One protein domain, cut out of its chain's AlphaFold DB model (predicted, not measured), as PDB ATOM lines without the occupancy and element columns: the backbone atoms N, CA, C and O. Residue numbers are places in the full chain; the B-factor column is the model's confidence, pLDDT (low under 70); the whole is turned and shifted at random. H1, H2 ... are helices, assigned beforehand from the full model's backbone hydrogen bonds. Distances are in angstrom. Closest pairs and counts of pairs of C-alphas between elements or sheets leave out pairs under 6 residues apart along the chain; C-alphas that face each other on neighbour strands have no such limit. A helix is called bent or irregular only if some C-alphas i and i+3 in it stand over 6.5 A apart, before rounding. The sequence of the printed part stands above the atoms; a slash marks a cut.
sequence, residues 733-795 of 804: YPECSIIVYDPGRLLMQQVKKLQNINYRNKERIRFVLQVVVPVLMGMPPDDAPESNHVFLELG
ATOM      1  N   TYR A 733     -16.650 -17.367  -4.485       62.41
ATOM      2  CA  TYR A 733     -15.239 -17.124  -4.202       62.41
ATOM      3  C   TYR A 733     -15.088 -15.751  -3.528       62.41
ATOM      4  O   TYR A 733     -15.706 -14.793  -3.992       62.41
ATOM      5  N   PRO A 734     -14.282 -15.619  -2.459       66.38
ATOM      6  CA  PRO A 734     -13.892 -14.308  -1.949       66.38
ATOM      7  C   PRO A 734     -13.125 -13.524  -3.021       66.38
ATOM      8  O   PRO A 734     -12.319 -14.105  -3.742       66.38
ATOM      9  N   GLU A 735     -13.292 -12.201  -3.057       60.31
ATOM     10  CA  GLU A 735     -12.632 -11.285  -4.015       60.31
ATOM     11  C   GLU A 735     -11.097 -11.181  -3.833       60.31
ATOM     12  O   GLU A 735     -10.416 -10.384  -4.478       60.31
ATOM     13  N   CYS A 736     -10.517 -11.995  -2.947       64.56
ATOM     14  CA  CYS A 736      -9.086 -12.060  -2.694       64.56
ATOM     15  C   CYS A 736      -8.355 -12.713  -3.879       64.56
ATOM     16  O   CYS A 736      -8.220 -13.934  -3.937       64.56
ATOM     17  N   SER A 737      -7.799 -11.891  -4.771       64.75
ATOM     18  CA  SER A 737      -6.972 -12.295  -5.924       64.75
ATOM     19  C   SER A 737      -5.873 -13.327  -5.607       64.75
ATOM     20  O   SER A 737      -5.570 -14.204  -6.420       64.75
ATOM     21  N   ILE A 738      -5.341 -13.284  -4.382       69.94
ATOM     22  CA  ILE A 738      -4.424 -14.264  -3.773       69.94
ATOM     23  C   ILE A 738      -4.893 -15.718  -3.996       69.94
ATOM     24  O   ILE A 738      -4.082 -16.591  -4.300       69.94
ATOM     25  N   ILE A 739      -6.205 -15.980  -3.911       71.06
ATOM     26  CA  ILE A 739      -6.816 -17.317  -4.034       71.06
ATOM     27  C   ILE A 739      -6.611 -17.925  -5.433       71.06
ATOM     28  O   ILE A 739      -6.609 -19.148  -5.568       71.06
ATOM     29  N   VAL A 740      -6.406 -17.107  -6.471       73.31
ATOM     30  CA  VAL A 740      -6.140 -17.584  -7.838       73.31
ATOM     31  C   VAL A 740      -4.637 -17.659  -8.114       73.31
ATOM     32  O   VAL A 740      -4.156 -18.675  -8.622       73.31
ATOM     33  N   TYR A 741      -3.881 -16.619  -7.750       78.88
ATOM     34  CA  TYR A 741      -2.454 -16.536  -8.078       78.88
ATOM     35  C   TYR A 741      -1.592 -17.528  -7.284       78.88
ATOM     36  O   TYR A 741      -0.793 -18.248  -7.886       78.88
ATOM     37  N   ASP A 742      -1.762 -17.636  -5.964       78.50
ATOM     38  CA  ASP A 742      -0.863 -18.455  -5.136       78.50
ATOM     39  C   ASP A 742      -0.960 -19.962  -5.450       78.50
ATOM     40  O   ASP A 742       0.087 -20.595  -5.636       78.50
ATOM     41  N   PRO A 743      -2.154 -20.569  -5.628       80.69
ATOM     42  CA  PRO A 743      -2.254 -21.942  -6.121       80.69
ATOM     43  C   PRO A 743      -1.661 -22.113  -7.525       80.69
ATOM     44  O   PRO A 743      -1.011 -23.127  -7.785       80.69
ATOM     45  N   GLY A 744      -1.810 -21.121  -8.412       79.81
ATOM     46  CA  GLY A 744      -1.172 -21.113  -9.732       79.81
ATOM     47  C   GLY A 744       0.358 -21.162  -9.642       79.81
ATOM     48  O   GLY A 744       0.996 -21.996 -10.291       79.81
ATOM     49  N   ARG A 745       0.956 -20.340  -8.772       81.25
ATOM     50  CA  ARG A 745       2.407 -20.299  -8.512       81.25
ATOM     51  C   ARG A 745       2.916 -21.591  -7.866       81.25
ATOM     52  O   ARG A 745       3.935 -22.130  -8.308       81.25
ATOM     53  N   LEU A 746       2.190 -22.150  -6.894       80.88
ATOM     54  CA  LEU A 746       2.513 -23.440  -6.267       80.88
ATOM     55  C   LEU A 746       2.470 -24.599  -7.277       80.88
ATOM     56  O   LEU A 746       3.415 -25.393  -7.352       80.88
ATOM     57  N   LEU A 747       1.426 -24.662  -8.111       81.88
ATOM     58  CA  LEU A 747       1.324 -25.628  -9.209       81.88
ATOM     59  C   LEU A 747       2.473 -25.455 -10.208       81.88
ATOM     60  O   LEU A 747       3.093 -26.447 -10.595       81.88
ATOM     61  N   MET A 748       2.835 -24.221 -10.569       81.12
ATOM     62  CA  MET A 748       3.988 -23.955 -11.434       81.12
ATOM     63  C   MET A 748       5.321 -24.375 -10.804       81.12
ATOM     64  O   MET A 748       6.174 -24.915 -11.512       81.12
ATOM     65  N   GLN A 749       5.508 -24.225  -9.490       79.62
ATOM     66  CA  GLN A 749       6.700 -24.728  -8.802       79.62
ATOM     67  C   GLN A 749       6.764 -26.270  -8.828       79.62
ATOM     68  O   GLN A 749       7.843 -26.848  -8.989       79.62
ATOM     69  N   GLN A 750       5.618 -26.952  -8.735       78.56
ATOM     70  CA  GLN A 750       5.539 -28.409  -8.877       78.56
ATOM     71  C   GLN A 750       5.774 -28.865 -10.332       78.56
ATOM     72  O   GLN A 750       6.525 -29.812 -10.562       78.56
ATOM     73  N   VAL A 751       5.223 -28.163 -11.326       80.38
ATOM     74  CA  VAL A 751       5.450 -28.420 -12.764       80.38
ATOM     75  C   VAL A 751       6.905 -28.146 -13.171       80.38
ATOM     76  O   VAL A 751       7.460 -28.879 -13.993       80.38
ATOM     77  N   LYS A 752       7.575 -27.164 -12.551       77.56
ATOM     78  CA  LYS A 752       9.030 -26.966 -12.675       77.56
ATOM     79  C   LYS A 752       9.790 -28.222 -12.221       77.56
ATOM     80  O   LYS A 752      10.555 -28.758 -13.021       77.56
ATOM     81  N   LYS A 753       9.488 -28.753 -11.027       76.12
ATOM     82  CA  LYS A 753      10.109 -29.965 -10.439       76.12
ATOM     83  C   LYS A 753       9.845 -31.271 -11.215       76.12
ATOM     84  O   LYS A 753      10.639 -32.201 -11.112       76.12
ATOM     85  N   LEU A 754       8.762 -31.372 -11.990       76.88
ATOM     86  CA  LEU A 754       8.449 -32.568 -12.783       76.88
ATOM     87  C   LEU A 754       9.296 -32.640 -14.067       76.88
ATOM     88  O   LEU A 754       9.072 -31.884 -15.012       76.88
ATOM     89  N   GLN A 755      10.237 -33.584 -14.136       72.06
ATOM     90  CA  GLN A 755      11.077 -33.809 -15.326       72.06
ATOM     91  C   GLN A 755      10.285 -34.388 -16.517       72.06
ATOM     92  O   GLN A 755      10.577 -34.064 -17.662       72.06
ATOM     93  N   ASN A 756       9.226 -35.164 -16.261       72.38
ATOM     94  CA  ASN A 756       8.478 -35.908 -17.290       72.38
ATOM     95  C   ASN A 756       7.530 -35.048 -18.159       72.38
ATOM     96  O   ASN A 756       6.785 -35.595 -18.971       72.38
ATOM     97  N   ILE A 757       7.500 -33.722 -17.985       77.56
ATOM     98  CA  ILE A 757       6.640 -32.817 -18.766       77.56
ATOM     99  C   ILE A 757       7.502 -32.071 -19.787       77.56
ATOM    100  O   ILE A 757       8.387 -31.306 -19.412       77.56
ATOM    101  N   ASN A 758       7.211 -32.261 -21.078       80.62
ATOM    102  CA  ASN A 758       7.857 -31.540 -22.180       80.62
ATOM    103  C   ASN A 758       7.774 -30.013 -21.966       80.62
ATOM    104  O   ASN A 758       6.707 -29.498 -21.629       80.62
ATOM    105  N   TYR A 759       8.881 -29.305 -22.212       79.12
ATOM    106  CA  TYR A 759       9.014 -27.844 -22.158       79.12
ATOM    107  C   TYR A 759       7.791 -27.096 -22.731       79.12
ATOM    108  O   TYR A 759       7.159 -26.311 -22.025       79.12
ATOM    109  N   ARG A 760       7.349 -27.441 -23.950       79.06
ATOM    110  CA  ARG A 760       6.208 -26.793 -24.630       79.06
ATOM    111  C   ARG A 760       4.869 -27.007 -23.908       79.06
ATOM    112  O   ARG A 760       3.949 -26.201 -24.030       79.06
ATOM    113  N   ASN A 761       4.744 -28.087 -23.136       82.50
ATOM    114  CA  ASN A 761       3.589 -28.316 -22.268       82.50
ATOM    115  C   ASN A 761       3.722 -27.564 -20.935       82.50
ATOM    116  O   ASN A 761       2.706 -27.104 -20.422       82.50
ATOM    117  N   LYS A 762       4.939 -27.361 -20.403       80.19
ATOM    118  CA  LYS A 762       5.159 -26.482 -19.238       80.19
ATOM    119  C   LYS A 762       4.789 -25.029 -19.552       80.19
ATOM    120  O   LYS A 762       4.138 -24.393 -18.731       80.19
ATOM    121  N   GLU A 763       5.113 -24.533 -20.746       78.31
ATOM    122  CA  GLU A 763       4.684 -23.204 -21.219       78.31
ATOM    123  C   GLU A 763       3.166 -23.096 -21.402       78.31
ATOM    124  O   GLU A 763       2.562 -22.121 -20.966       78.31
ATOM    125  N   ARG A 764       2.515 -24.118 -21.974       82.62
ATOM    126  CA  ARG A 764       1.044 -24.160 -22.071       82.62
ATOM    127  C   ARG A 764       0.371 -24.145 -20.697       82.62
ATOM    128  O   ARG A 764      -0.598 -23.417 -20.511       82.62
ATOM    129  N   ILE A 765       0.892 -24.906 -19.733       83.56
ATOM    130  CA  ILE A 765       0.396 -24.896 -18.347       83.56
ATOM    131  C   ILE A 765       0.635 -23.522 -17.700       83.56
ATOM    132  O   ILE A 765      -0.274 -22.998 -17.061       83.56
ATOM    133  N   ARG A 766       1.804 -22.902 -17.931       81.75
ATOM    134  CA  ARG A 766       2.116 -21.532 -17.489       81.75
ATOM    135  C   ARG A 766       1.084 -20.529 -18.014       81.75
ATOM    136  O   ARG A 766       0.495 -19.811 -17.216       81.75
ATOM    137  N   PHE A 767       0.824 -20.522 -19.321       83.38
ATOM    138  CA  PHE A 767      -0.157 -19.632 -19.953       83.38
ATOM    139  C   PHE A 767      -1.578 -19.843 -19.407       83.38
ATOM    140  O   PHE A 767      -2.279 -18.876 -19.111       83.38
ATOM    141  N   VAL A 768      -1.996 -21.097 -19.203       85.31
ATOM    142  CA  VAL A 768      -3.313 -21.391 -18.615       85.31
ATOM    143  C   VAL A 768      -3.420 -20.861 -17.182       85.31
ATOM    144  O   VAL A 768      -4.414 -20.218 -16.859       85.31
ATOM    145  N   LEU A 769      -2.408 -21.077 -16.336       83.25
ATOM    146  CA  LEU A 769      -2.447 -20.669 -14.925       83.25
ATOM    147  C   LEU A 769      -2.233 -19.163 -14.704       83.25
ATOM    148  O   LEU A 769      -2.811 -18.617 -13.771       83.25
ATOM    149  N   GLN A 770      -1.425 -18.494 -15.532       81.50
ATOM    150  CA  GLN A 770      -1.090 -17.070 -15.363       81.50
ATOM    151  C   GLN A 770      -1.979 -16.120 -16.173       81.50
ATOM    152  O   GLN A 770      -2.069 -14.953 -15.813       81.50
ATOM    153  N   VAL A 771      -2.628 -16.590 -17.246       80.56
ATOM    154  CA  VAL A 771      -3.452 -15.741 -18.127       80.56
ATOM    155  C   VAL A 771      -4.889 -16.247 -18.202       80.56
ATOM    156  O   VAL A 771      -5.809 -15.520 -17.846       80.56
ATOM    157  N   VAL A 772      -5.107 -17.499 -18.627       83.88
ATOM    158  CA  VAL A 772      -6.470 -17.987 -18.923       83.88
ATOM    159  C   VAL A 772      -7.338 -18.075 -17.667       83.88
ATOM    160  O   VAL A 772      -8.482 -17.632 -17.695       83.88
ATOM    161  N   VAL A 773      -6.817 -18.626 -16.565       83.81
ATOM    162  CA  VAL A 773      -7.586 -18.780 -15.318       83.81
ATOM    163  C   VAL A 773      -7.886 -17.427 -14.648       83.81
ATOM    164  O   VAL A 773      -9.054 -17.213 -14.333       83.81
ATOM    165  N   PRO A 774      -6.932 -16.484 -14.477       83.06
ATOM    166  CA  PRO A 774      -7.252 -15.150 -13.969       83.06
ATOM    167  C   PRO A 774      -8.278 -14.404 -14.832       83.06
ATOM    168  O   PRO A 774      -9.283 -13.939 -14.299       83.06
ATOM    169  N   VAL A 775      -8.106 -14.377 -16.161       83.12
ATOM    170  CA  VAL A 775      -9.039 -13.677 -17.065       83.12
ATOM    171  C   VAL A 775     -10.442 -14.298 -17.030       83.12
ATOM    172  O   VAL A 775     -11.429 -13.566 -17.027       83.12
ATOM    173  N   LEU A 776     -10.558 -15.628 -16.921       81.56
ATOM    174  CA  LEU A 776     -11.849 -16.313 -16.754       81.56
ATOM    175  C   LEU A 776     -12.557 -15.939 -15.436       81.56
ATOM    176  O   LEU A 776     -13.784 -15.965 -15.375       81.56
ATOM    177  N   MET A 777     -11.795 -15.571 -14.403       76.56
ATOM    178  CA  MET A 777     -12.294 -15.102 -13.103       76.56
ATOM    179  C   MET A 777     -12.465 -13.568 -13.040       76.56
ATOM    180  O   MET A 777     -12.726 -13.033 -11.966       76.56
ATOM    181  N   GLY A 778     -12.313 -12.848 -14.160       76.25
ATOM    182  CA  GLY A 778     -12.425 -11.383 -14.215       76.25
ATOM    183  C   GLY A 778     -11.211 -10.622 -13.662       76.25
ATOM    184  O   GLY A 778     -11.309  -9.429 -13.388       76.25
ATOM    185  N   MET A 779     -10.072 -11.296 -13.488       77.44
ATOM    186  CA  MET A 779      -8.838 -10.746 -12.922       77.44
ATOM    187  C   MET A 779      -7.764 -10.480 -13.997       77.44
ATOM    188  O   MET A 779      -7.750 -11.152 -15.033       77.44
ATOM    189  N   PRO A 780      -6.817  -9.549 -13.758       79.38
ATOM    190  CA  PRO A 780      -5.651  -9.367 -14.624       79.38
ATOM    191  C   PRO A 780      -4.698 -10.585 -14.582       79.38
ATOM    192  O   PRO A 780      -4.764 -11.386 -13.639       79.38
ATOM    193  N   PRO A 781      -3.801 -10.742 -15.575       77.31
ATOM    194  CA  PRO A 781      -2.793 -11.805 -15.589       77.31
ATOM    195  C   PRO A 781      -1.766 -11.689 -14.442       77.31
ATOM    196  O   PRO A 781      -1.581 -10.627 -13.850       77.31
ATOM    197  N   ASP A 782      -1.093 -12.799 -14.116       72.81
ATOM    198  CA  ASP A 782      -0.084 -12.871 -13.041       72.81
ATOM    199  C   ASP A 782       1.322 -12.442 -13.509       72.81
ATOM    200  O   ASP A 782       2.228 -13.266 -13.695       72.81
ATOM    201  N   ASP A 783       1.509 -11.133 -13.672       63.75
ATOM    202  CA  ASP A 783       2.753 -10.513 -14.157       63.75
ATOM    203  C   ASP A 783       3.913 -10.500 -13.127       63.75
ATOM    204  O   ASP A 783       4.985  -9.952 -13.393       63.75
ATOM    205  N   ALA A 784       3.739 -11.106 -11.946       62.78
ATOM    206  CA  ALA A 784       4.717 -11.049 -10.857       62.78
ATOM    207  C   ALA A 784       6.112 -11.608 -11.240       62.78
ATOM    208  O   ALA A 784       6.217 -12.594 -11.973       62.78
ATOM    209  N   PRO A 785       7.222 -11.055 -10.705       52.59
ATOM    210  CA  PRO A 785       8.576 -11.452 -11.112       52.59
ATOM    211  C   PRO A 785       8.904 -12.928 -10.819       52.59
ATOM    212  O   PRO A 785       9.547 -13.588 -11.634       52.59
ATOM    213  N   GLU A 786       8.389 -13.499  -9.724       53.47
ATOM    214  CA  GLU A 786       8.539 -14.933  -9.414       53.47
ATOM    215  C   GLU A 786       7.878 -15.845 -10.468       53.47
ATOM    216  O   GLU A 786       8.348 -16.957 -10.742       53.47
ATOM    217  N   SER A 787       6.806 -15.351 -11.101       49.41
ATOM    218  CA  SER A 787       6.085 -15.999 -12.203       49.41
ATOM    219  C   SER A 787       6.940 -16.066 -13.482       49.41
ATOM    220  O   SER A 787       6.757 -16.981 -14.295       49.41
ATOM    221  N   ASN A 788       7.915 -15.157 -13.621       48.44
ATOM    222  CA  ASN A 788       8.681 -14.896 -14.839       48.44
ATOM    223  C   ASN A 788      10.044 -15.599 -14.951       48.44
ATOM    224  O   ASN A 788      10.663 -15.515 -16.010       48.44
ATOM    225  N   HIS A 789      10.498 -16.357 -13.942       45.22
ATOM    226  CA  HIS A 789      11.714 -17.177 -14.072       45.22
ATOM    227  C   HIS A 789      11.607 -18.162 -15.252       45.22
ATOM    228  O   HIS A 789      10.892 -19.173 -15.161       45.22
ATOM    229  N   VAL A 790      12.342 -17.845 -16.323       48.47
ATOM    230  CA  VAL A 790      12.434 -18.572 -17.596       48.47
ATOM    231  C   VAL A 790      12.886 -20.017 -17.357       48.47
ATOM    232  O   VAL A 790      13.608 -20.318 -16.411       48.47
ATOM    233  N   PHE A 791      12.447 -20.942 -18.212       46.66
ATOM    234  CA  PHE A 791      12.815 -22.362 -18.133       46.66
ATOM    235  C   PHE A 791      14.231 -22.677 -18.667       46.66
ATOM    236  O   PHE A 791      14.617 -23.844 -18.712       46.66
ATOM    237  N   LEU A 792      14.992 -21.655 -19.068       41.25
ATOM    238  CA  LEU A 792      16.370 -21.758 -19.536       41.25
ATOM    239  C   LEU A 792      17.334 -21.525 -18.372       41.25
ATOM    240  O   LEU A 792      17.612 -20.385 -18.033       41.25
ATOM    241  N   GLU A 793      17.834 -22.616 -17.793       38.50
ATOM    242  CA  GLU A 793      19.277 -22.825 -17.585       38.50
ATOM    243  C   GLU A 793      19.537 -24.240 -17.046       38.50
ATOM    244  O   GLU A 793      19.258 -24.542 -15.888       38.50
ATOM    245  N   LEU A 794      20.017 -25.119 -17.938       38.25
ATOM    246  CA  LEU A 794      20.967 -26.225 -17.710       38.25
ATOM    247  C   LEU A 794      21.018 -27.105 -18.973       38.25
ATOM    248  O   LEU A 794      20.460 -28.200 -19.040       38.25
ATOM    249  N   GLY A 795      21.690 -26.585 -19.998       28.38
ATOM    250  CA  GLY A 795      22.097 -27.304 -21.204       28.38
ATOM    251  C   GLY A 795      23.496 -26.821 -21.578       28.38
ATOM    252  O   GLY A 795      23.727 -25.617 -21.629       28.38
TER     253      GLY A 795
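This is residues 733 to 795 of the 804 residues of the protein "Paired amphipathic helix protein Sin3a" of Trichinella britovi (UniProt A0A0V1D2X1). Two long helices, H1 and H2, lie side by side as a helical hairpin, nearly parallel in line but running opposite ways. After H2 the link folds back toward the short helix H3 beside this pair, and a tail ends at residue 795. The printed part has 63 residues with three named helices, in the order H1, H2, H3, and no named strand; the class is all helix. It is only just compact, close to loose, with a radius of gyration of the C-alphas of 12.3 A, and its outline is a rod of 42 by 19 by 15 A.

Find C-alpha 738 at (-4.424, -14.264, -3.773); from there H1, residues 738 to 753, runs 22.4 A. Next look at C-alpha 759 at (9.014, -27.844, -22.158), where H2, residues 759 to 776, begins its 24.4 A. H2 has a kink of 26 degrees near residue 769 and is only just irregular: C-alphas 770 and 773 are 6.7 A apart. H3, residues 785 to 788, ends at C-alpha 788, (8.681, -14.896, -14.839).

Look first at the hairpin: H1 and H2 touch, with their closest C-alphas, those of Gly 744 and Leu 769, 5.4 A apart. They run opposite ways at a shallow tilt of 4 degrees. H3 is close but not clearly touching H1, where the closest C-alphas, of Arg 745 and Ser 787, are 6.8 A apart. It is also close but not clearly touching H2, with the closest C-alphas, of Gln 770 and Ser 787, at 7.9 A. Of the O i to N i+4 pairs, 11 of 12 in H1 and 12 of 14 in H2 are within hydrogen-bond range; H3 is too short for such a pair.

The C-alphas farthest apart, those of Pro 734 and Gly 795, are 42.8 A apart. The printed part has no cut; the link from H1 to H2 is tight and that from H2 to H3 short. The mean pLDDT of the printed part is 71.4, and you will find values under 70 at residues 733 to 738 and 783 to 795.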